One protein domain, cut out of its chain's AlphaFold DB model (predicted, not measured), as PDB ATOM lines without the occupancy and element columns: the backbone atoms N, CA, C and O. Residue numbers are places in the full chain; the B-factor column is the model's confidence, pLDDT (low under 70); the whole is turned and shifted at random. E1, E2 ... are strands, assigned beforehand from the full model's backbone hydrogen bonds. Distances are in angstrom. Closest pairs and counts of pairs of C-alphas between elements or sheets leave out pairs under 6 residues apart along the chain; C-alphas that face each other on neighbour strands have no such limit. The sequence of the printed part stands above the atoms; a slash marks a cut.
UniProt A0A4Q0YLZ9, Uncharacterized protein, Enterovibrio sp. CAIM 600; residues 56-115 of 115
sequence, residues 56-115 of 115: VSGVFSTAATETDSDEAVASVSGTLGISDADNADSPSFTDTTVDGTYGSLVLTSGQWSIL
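What this domain is: This is residues 56 to 115 of the 115 residues of an uncharacterized protein of Enterovibrio sp. CAIM 600 (UniProt A0A4Q0YLZ9). A single, twisted sheet of five short to medium strands makes the body of a long, narrow rod, and two long loops, residues 59 to 75 and 84 to 95, run on beyond the sheet to the two ends of the rod, one round Asp 70 and the other round Ala 88. E2, the longest strand, joins the small edge strand E1 to the three-strand meander E3 E4 E5. The printed part has 60 residues with five named strands, E1 to E5 along the chain, and no named helix; the sheet's order is E1 E2 E5 E4 E3, all antiparallel. The class is all strand, though only 24 of the 60 residues are in named elements. The whole is loose, with a radius of gyration of the C-alphas of 14.6 A and spans of 51 by 17 by 16 A.

How they stand to each other: E1, residues 56 to 58, is an edge strand and forms a hairpin with E2, residues 76 to 83, across a long link; N 57 and O 81 are 2.9 A apart, within hydrogen-bond range. The pairing of E2 is staggered: residues 80 to 82 pair with E1, and residues 76 to 79 pair with E5, residues 111 to 114. E2 and E5 are antiparallel at 146 degrees, with N 78 and O 112 at 2.9 A. E3, residues 96 to 99, is the other edge strand, and it is apart from both E1 and E2. E3 and E4, residues 104 to 108, form a hairpin at 175 degrees, with N 98 and O 105 at 2.8 A. E4 and E5 form a hairpin too, at 169 degrees, with N 106 and O 113 at 2.8 A. E3, E4 and E5 are a meander, each strand the antiparallel neighbour of the one before. With E2 they make a Greek key, in which the first of four strands is the antiparallel neighbour of the fourth.

Where its parts are: E1 begins at C-alpha 56, at (14.323, -12.037, 44.534), and is 7.2 A long. E2 measures 23.9 A, from C-alpha 76 at (15.790, 5.834, 36.865) to C-alpha 83. E3 measures 10.0 A, E4 12.9 A and E5 10.6 A; E5 ends at C-alpha 114, at (11.305, 4.058, 34.424).

The domain as a whole: The two C-alphas farthest apart are those of Asp 70 and Ala 88, 51.4 A. The links E1 to E2, 17 residues, and E2 to E3, 12 residues, are long; the other two are tight. The printed part has no cut and ends at residue 115, the chain's last. The mean pLDDT of the printed part is 92.3, and no printed residue is under 70.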
ATOM      1  N   VAL A  56      14.152 -13.221  45.388       97.44
ATOM      2  CA  VAL A  56      14.323 -12.037  44.534       97.44
ATOM      3  C   VAL A  56      15.301 -11.052  45.175       97.44
ATOM      4  O   VAL A  56      15.201 -10.730  46.357       97.44
ATOM      5  N   SER A  57      16.228 -10.524  44.378       96.75
ATOM      6  CA  SER A  57      17.239  -9.543  44.789       96.75
ATOM      7  C   SER A  57      17.325  -8.382  43.794       96.75
ATOM      8  O   SER A  57      16.803  -8.471  42.686       96.75
ATOM      9  N   GLY A  58      17.983  -7.284  44.177       94.94
ATOM     10  CA  GLY A  58      18.230  -6.151  43.284       94.94
ATOM     11  C   GLY A  58      17.856  -4.793  43.870       94.94
ATOM     12  O   GLY A  58      17.789  -4.611  45.087       94.94
ATOM     13  N   VAL A  59      17.647  -3.821  42.982       91.38
ATOM     14  CA  VAL A  59      17.242  -2.458  43.337       91.38
ATOM     15  C   VAL A  59      15.726  -2.346  43.222       91.38
ATOM     16  O   VAL A  59      15.179  -2.433  42.127       91.38
ATOM     17  N   PHE A  60      15.065  -2.112  44.357       86.75
ATOM     18  CA  PHE A  60      13.601  -2.014  44.452       86.75
ATOM     19  C   PHE A  60      13.084  -0.584  44.628       86.75
ATOM     20  O   PHE A  60      11.885  -0.342  44.533       86.75
ATOM     21  N   SER A  61      13.969   0.364  44.931       82.69
ATOM     22  CA  SER A  61      13.592   1.760  45.136       82.69
ATOM     23  C   SER A  61      14.671   2.681  44.598       82.69
ATOM     24  O   SER A  61      15.861   2.450  44.804       82.69
ATOM     25  N   THR A  62      14.231   3.719  43.900       83.94
ATOM     26  CA  THR A  62      15.058   4.821  43.408       83.94
ATOM     27  C   THR A  62      14.230   6.099  43.487       83.94
ATOM     28  O   THR A  62      13.012   6.041  43.668       83.94
ATOM     29  N   ALA A  63      14.885   7.249  43.388       84.81
ATOM     30  CA  ALA A  63      14.221   8.540  43.329       84.81
ATOM     31  C   ALA A  63      14.607   9.233  42.024       84.81
ATOM     32  O   ALA A  63      15.779   9.229  41.644       84.81
ATOM     33  N   ALA A  64      13.617   9.831  41.372       85.31
ATOM     34  CA  ALA A  64      13.797  10.749  40.263       85.31
ATOM     35  C   ALA A  64      13.350  12.139  40.726       85.31
ATOM     36  O   ALA A  64      12.358  12.253  41.449       85.31
ATOM     37  N   THR A  65      14.076  13.170  40.311       85.00
ATOM     38  CA  THR A  65      13.629  14.561  40.436       85.00
ATOM     39  C   THR A  65      13.037  14.975  39.102       85.00
ATOM     40  O   THR A  65      13.562  14.585  38.059       85.00
ATOM     41  N   GLU A  66      11.952  15.742  39.128       85.38
ATOM     42  CA  GLU A  66      11.373  16.323  37.926       85.38
ATOM     43  C   GLU A  66      12.401  17.151  37.142       85.38
ATOM     44  O   GLU A  66      13.291  17.783  37.713       85.38
ATOM     45  N   THR A  67      12.264  17.135  35.820       84.62
ATOM     46  CA  THR A  67      13.068  17.931  34.889       84.62
ATOM     47  C   THR A  67      12.164  18.928  34.175       84.62
ATOM     48  O   THR A  67      10.976  18.659  33.961       84.62
ATOM     49  N   ASP A  68      12.714  20.081  33.794       87.81
ATOM     50  CA  ASP A  68      11.967  21.080  33.031       87.81
ATOM     51  C   ASP A  68      11.587  20.542  31.640       87.81
ATOM     52  O   ASP A  68      12.209  19.626  31.103       87.81
ATOM     53  N   SER A  69      10.549  21.119  31.025       83.31
ATOM     54  CA  SER A  69       9.993  20.614  29.754       83.31
ATOM     55  C   SER A  69      10.958  20.680  28.563       83.31
ATOM     56  O   SER A  69      10.747  19.971  27.581       83.31
ATOM     57  N   ASP A  70      11.995  21.513  28.652       90.38
ATOM     58  CA  ASP A  70      13.039  21.652  27.631       90.38
ATOM     59  C   ASP A  70      14.271  20.759  27.914       90.38
ATOM     60  O   ASP A  70      15.251  20.795  27.167       90.38
ATOM     61  N   GLU A  71      14.235  19.946  28.978       86.44
ATOM     62  CA  GLU A  71      15.299  19.019  29.373       86.44
ATOM     63  C   GLU A  71      14.948  17.554  29.060       86.44
ATOM     64  O   GLU A  71      13.823  17.201  28.704       86.44
ATOM     65  N   ALA A  72      15.944  16.670  29.164       82.44
ATOM     66  CA  ALA A  72      15.716  15.235  29.026       82.44
ATOM     67  C   ALA A  72      14.809  14.730  30.157       82.44
ATOM     68  O   ALA A  72      15.018  15.087  31.311       82.44
ATOM     69  N   VAL A  73      13.845  13.865  29.822       82.00
ATOM     70  CA  VAL A  73      12.929  13.256  30.797       82.00
ATOM     71  C   VAL A  73      13.724  12.534  31.884       82.00
ATOM     72  O   VAL A  73      14.627  11.742  31.587       82.00
ATOM     73  N   ALA A  74      13.380  12.807  33.142       86.69
ATOM     74  CA  ALA A  74      13.942  12.110  34.287       86.69
ATOM     75  C   ALA A  74      13.755  10.595  34.135       86.69
ATOM     76  O   ALA A  74      12.646  10.113  33.927       86.69
ATOM     77  N   SER A  75      14.842   9.838  34.264       88.44
ATOM     78  CA  SER A  75      14.792   8.379  34.221       88.44
ATOM     79  C   SER A  75      15.593   7.778  35.360       88.44
ATOM     80  O   SER A  75      16.602   8.328  35.808       88.44
ATOM     81  N   VAL A  76      15.123   6.633  35.836       92.06
ATOM     82  CA  VAL A  76      15.790   5.834  36.865       92.06
ATOM     83  C   VAL A  76      15.859   4.396  36.404       92.06
ATOM     84  O   VAL A  76      14.981   3.925  35.683       92.06
ATOM     85  N   SER A  77      16.914   3.698  36.801       93.50
ATOM     86  CA  SER A  77      17.131   2.313  36.408       93.50
ATOM     87  C   SER A  77      17.739   1.490  37.528       93.50
ATOM     88  O   SER A  77      18.298   2.009  38.499       93.50
ATOM     89  N   GLY A  78      17.622   0.178  37.378       94.69
ATOM     90  CA  GLY A  78      18.182  -0.790  38.295       94.69
ATOM     91  C   GLY A  78      18.171  -2.192  37.710       94.69
ATOM     92  O   GLY A  78      17.868  -2.410  36.536       94.69
ATOM     93  N   THR A  79      18.531  -3.156  38.547       95.69
ATOM     94  CA  THR A  79      18.527  -4.573  38.192       95.69
ATOM     95  C   THR A  79      17.709  -5.369  39.193       95.69
ATOM     96  O   THR A  79      17.633  -5.006  40.369       95.69
ATOM     97  N   LEU A  80      17.108  -6.454  38.717       96.31
ATOM     98  CA  LEU A  80      16.471  -7.503  39.495       96.31
ATOM     99  C   LEU A  80      17.128  -8.838  39.148       96.31
ATOM    100  O   LEU A  80      17.381  -9.140  37.982       96.31
ATOM    101  N   GLY A  81      17.387  -9.632  40.176       96.56
ATOM    102  CA  GLY A  81      17.802 -11.021  40.074       96.56
ATOM    103  C   GLY A  81      16.780 -11.918  40.756       96.56
ATOM    104  O   GLY A  81      16.094 -11.491  41.686       96.56
ATOM    105  N   ILE A  82      16.687 -13.156  40.298       97.75
ATOM    106  CA  ILE A  82      15.922 -14.213  40.951       97.75
ATOM    107  C   ILE A  82      16.771 -15.480  40.940       97.75
ATOM    108  O   ILE A  82      17.463 -15.751  39.957       97.75
ATOM    109  N   SER A  83      16.776 -16.199  42.051       96.81
ATOM    110  CA  SER A  83      17.526 -17.440  42.216       96.81
ATOM    111  C   SER A  83      16.725 -18.416  43.050       96.81
ATOM    112  O   SER A  83      16.011 -17.990  43.956       96.81
ATOM    113  N   ASP A  84      16.924 -19.696  42.776       97.50
ATOM    114  CA  ASP A  84      16.439 -20.789  43.601       97.50
ATOM    115  C   ASP A  84      17.624 -21.621  44.106       97.50
ATOM    116  O   ASP A  84      18.666 -21.665  43.440       97.50
ATOM    117  N   ALA A  85      17.496 -22.195  45.301       96.25
ATOM    118  CA  ALA A  85      18.480 -23.129  45.838       96.25
ATOM    119  C   ALA A  85      18.310 -24.518  45.204       96.25
ATOM    120  O   ALA A  85      19.299 -25.219  44.966       96.25
ATOM    121  N   ASP A  86      17.073 -24.862  44.853       97.12
ATOM    122  CA  ASP A  86      16.698 -26.150  44.314       97.12
ATOM    123  C   ASP A  86      17.146 -26.326  42.860       97.12
ATOM    124  O   ASP A  86      16.848 -25.542  41.959       97.12
ATOM    125  N   ASN A  87      17.891 -27.404  42.587       92.56
ATOM    126  CA  ASN A  87      18.548 -27.586  41.287       92.56
ATOM    127  C   ASN A  87      17.587 -27.809  40.110       92.56
ATOM    128  O   ASN A  87      18.030 -27.720  38.959       92.56
ATOM    129  N   ALA A  88      16.332 -28.212  40.354       93.56
ATOM    130  CA  ALA A  88      15.371 -28.382  39.262       93.56
ATOM    131  C   ALA A  88      14.585 -27.096  38.983       93.56
ATOM    132  O   ALA A  88      13.922 -27.022  37.942       93.56
ATOM    133  N   ASP A  89      14.747 -26.071  39.821       96.06
ATOM    134  CA  ASP A  89      14.090 -24.791  39.669       96.06
ATOM    135  C   ASP A  89      14.984 -23.762  38.981       96.06
ATOM    136  O   ASP A  89      16.164 -23.558  39.264       96.06
ATOM    137  N   SER A  90      14.401 -23.114  37.976       95.56
ATOM    138  CA  SER A  90      15.066 -22.096  37.162       95.56
ATOM    139  C   SER A  90      14.139 -20.896  36.967       95.56
ATOM    140  O   SER A  90      13.662 -20.629  35.857       95.56
ATOM    141  N   PRO A  91      13.826 -20.172  38.057       96.88
ATOM    142  CA  PRO A  91      12.910 -19.049  37.993       96.88
ATOM    143  C   PRO A  91      13.487 -17.928  37.123       96.88
ATOM    144  O   PRO A  91      14.696 -17.711  37.042       96.88
ATOM    145  N   SER A  92      12.604 -17.191  36.456       95.88
ATOM    146  CA  SER A  92      12.990 -16.064  35.611       95.88
ATOM    147  C   SER A  92      11.919 -14.982  35.614       95.88
ATOM    148  O   SER A  92      10.732 -15.248  35.813       95.88
ATOM    149  N   PHE A  93      12.345 -13.743  35.374       96.00
ATOM    150  CA  PHE A  93      11.422 -12.664  35.061       96.00
ATOM    151  C   PHE A  93      11.091 -12.682  33.575       96.00
ATOM    152  O   PHE A  93      11.978 -12.810  32.734       96.00
ATOM    153  N   THR A  94       9.811 -12.511  33.257       96.75
ATOM    154  CA  THR A  94       9.399 -12.226  31.881       96.75
ATOM    155  C   THR A  94       9.600 -10.744  31.603       96.75
ATOM    156  O   THR A  94       9.227  -9.903  32.425       96.75
ATOM    157  N   ASP A  95      10.155 -10.433  30.436       97.38
ATOM    158  CA  ASP A  95      10.245  -9.060  29.954       97.38
ATOM    159  C   ASP A  95       8.847  -8.440  29.889       97.38
ATOM    160  O   ASP A  95       7.886  -9.054  29.416       97.38
ATOM    161  N   THR A  96       8.717  -7.221  30.397       97.62
ATOM    162  CA  THR A  96       7.413  -6.576  30.499       97.62
ATOM    163  C   THR A  96       7.527  -5.064  30.471       97.62
ATOM    164  O   THR A  96       8.570  -4.493  30.793       97.62
ATOM    165  N   THR A  97       6.415  -4.430  30.118       97.50
ATOM    166  CA  THR A  97       6.220  -2.993  30.224       97.50
ATOM    167  C   THR A  97       4.961  -2.754  31.037       97.50
ATOM    168  O   THR A  97       3.909  -3.322  30.736       97.50
ATOM    169  N   VAL A  98       5.072  -1.933  32.075       96.88
ATOM    170  CA  VAL A  98       3.961  -1.577  32.954       96.88
ATOM    171  C   VAL A  98       3.804  -0.067  32.944       96.88
ATOM    172  O   VAL A  98       4.633   0.658  33.496       96.88
ATOM    173  N   ASP A  99       2.716   0.394  32.336       96.19
ATOM    174  CA  ASP A  99       2.367   1.808  32.304       96.19
ATOM    175  C   ASP A  99       1.838   2.265  33.670       96.19
ATOM    176  O   ASP A  99       0.913   1.682  34.243       96.19
ATOM    177  N   GLY A 100       2.423   3.340  34.189       92.38
ATOM    178  CA  GLY A 100       1.976   4.050  35.377       92.38
ATOM    179  C   GLY A 100       1.452   5.447  35.045       92.38
ATOM    180  O   GLY A 100       1.466   5.909  33.908       92.38
ATOM    181  N   THR A 101       0.986   6.162  36.070       92.50
ATOM    182  CA  THR A 101       0.489   7.541  35.912       92.50
ATOM    183  C   THR A 101       1.596   8.542  35.572       92.50
ATOM    184  O   THR A 101       1.334   9.524  34.884       92.50
ATOM    185  N   TYR A 102       2.811   8.305  36.068       87.25
ATOM    186  CA  TYR A 102       3.937   9.245  35.999       87.25
ATOM    187  C   TYR A 102       5.104   8.732  35.151       87.25
ATOM    188  O   TYR A 102       6.190   9.293  35.218       87.25
ATOM    189  N   GLY A 103       4.891   7.648  34.409       89.19
ATOM    190  CA  GLY A 103       5.921   7.003  33.611       89.19
ATOM    191  C   GLY A 103       5.619   5.529  33.374       89.19
ATOM    192  O   GLY A 103       4.657   4.991  33.924       89.19
ATOM    193  N   SER A 104       6.446   4.874  32.572       93.31
ATOM    194  CA  SER A 104       6.356   3.450  32.256       93.31
ATOM    195  C   SER A 104       7.585   2.714  32.768       93.31
ATOM    196  O   SER A 104       8.714   3.089  32.456       93.31
ATOM    197  N   LEU A 105       7.368   1.619  33.497       94.38
ATOM    198  CA  LEU A 105       8.428   0.675  33.832       94.38
ATOM    199  C   LEU A 105       8.656  -0.262  32.648       94.38
ATOM    200  O   LEU A 105       7.710  -0.877  32.168       94.38
ATOM    201  N   VAL A 106       9.902  -0.411  32.212       96.12
ATOM    202  CA  VAL A 106      10.329  -1.426  31.240       96.12
ATOM    203  C   VAL A 106      11.292  -2.364  31.944       96.12
ATOM    204  O   VAL A 106      12.290  -1.900  32.479       96.12
ATOM    205  N   LEU A 107      11.005  -3.666  31.945       96.88
ATOM    206  CA  LEU A 107      11.889  -4.726  32.424       96.88
ATOM    207  C   LEU A 107      12.343  -5.556  31.226       96.88
ATOM    208  O   LEU A 107      11.522  -6.118  30.500       96.88
ATOM    209  N   THR A 108      13.651  -5.649  31.020       97.12
ATOM    210  CA  THR A 108      14.254  -6.459  29.962       97.12
ATOM    211  C   THR A 108      15.470  -7.177  30.513       97.12
ATOM    212  O   THR A 108      16.421  -6.542  30.965       97.12
ATOM    213  N   SER A 109      15.450  -8.510  30.485       95.12
ATOM    214  CA  SER A 109      16.569  -9.351  30.926       95.12
ATOM    215  C   SER A 109      17.076  -8.989  32.333       95.12
ATOM    216  O   SER A 109      18.278  -8.878  32.574       95.12
ATOM    217  N   GLY A 110      16.147  -8.743  33.263       94.62
ATOM    218  CA  GLY A 110      16.459  -8.365  34.646       94.62
ATOM    219  C   GLY A 110      16.912  -6.913  34.832       94.62
ATOM    220  O   GLY A 110      17.124  -6.494  35.964       94.62
ATOM    221  N   GLN A 111      17.043  -6.112  33.775       95.62
ATOM    222  CA  GLN A 111      17.284  -4.672  33.884       95.62
ATOM    223  C   GLN A 111      15.963  -3.930  33.797       95.62
ATOM    224  O   GLN A 111      15.190  -4.176  32.872       95.62
ATOM    225  N   TRP A 112      15.709  -3.018  34.730       95.69
ATOM    226  CA  TRP A 112      14.527  -2.175  34.674       95.69
ATOM    227  C   TRP A 112      14.888  -0.703  34.514       95.69
ATOM    228  O   TRP A 112      15.901  -0.235  35.037       95.69
ATOM    229  N   SER A 113      14.035   0.032  33.809       93.38
ATOM    230  CA  SER A 113      14.047   1.490  33.754       93.38
ATOM    231  C   SER A 113      12.637   2.044  33.900       93.38
ATOM    232  O   SER A 113      11.665   1.380  33.550       93.38
ATOM    233  N   ILE A 114      12.530   3.259  34.427       90.25
ATOM    234  CA  ILE A 114      11.305   4.058  34.424       90.25
ATOM    235  C   ILE A 114      11.590   5.324  33.620       90.25
ATOM    236  O   ILE A 114      12.633   5.955  33.821       90.25
ATOM    237  N   LEU A 115      10.675   5.639  32.706       83.81
ATOM    238  CA  LEU A 115      10.680   6.786  31.795       83.81
ATOM    239  C   LEU A 115       9.349   7.525  31.881       83.81
ATOM    240  O   LEU A 115       8.330   6.817  32.044       83.81
TER     241      LEU A 115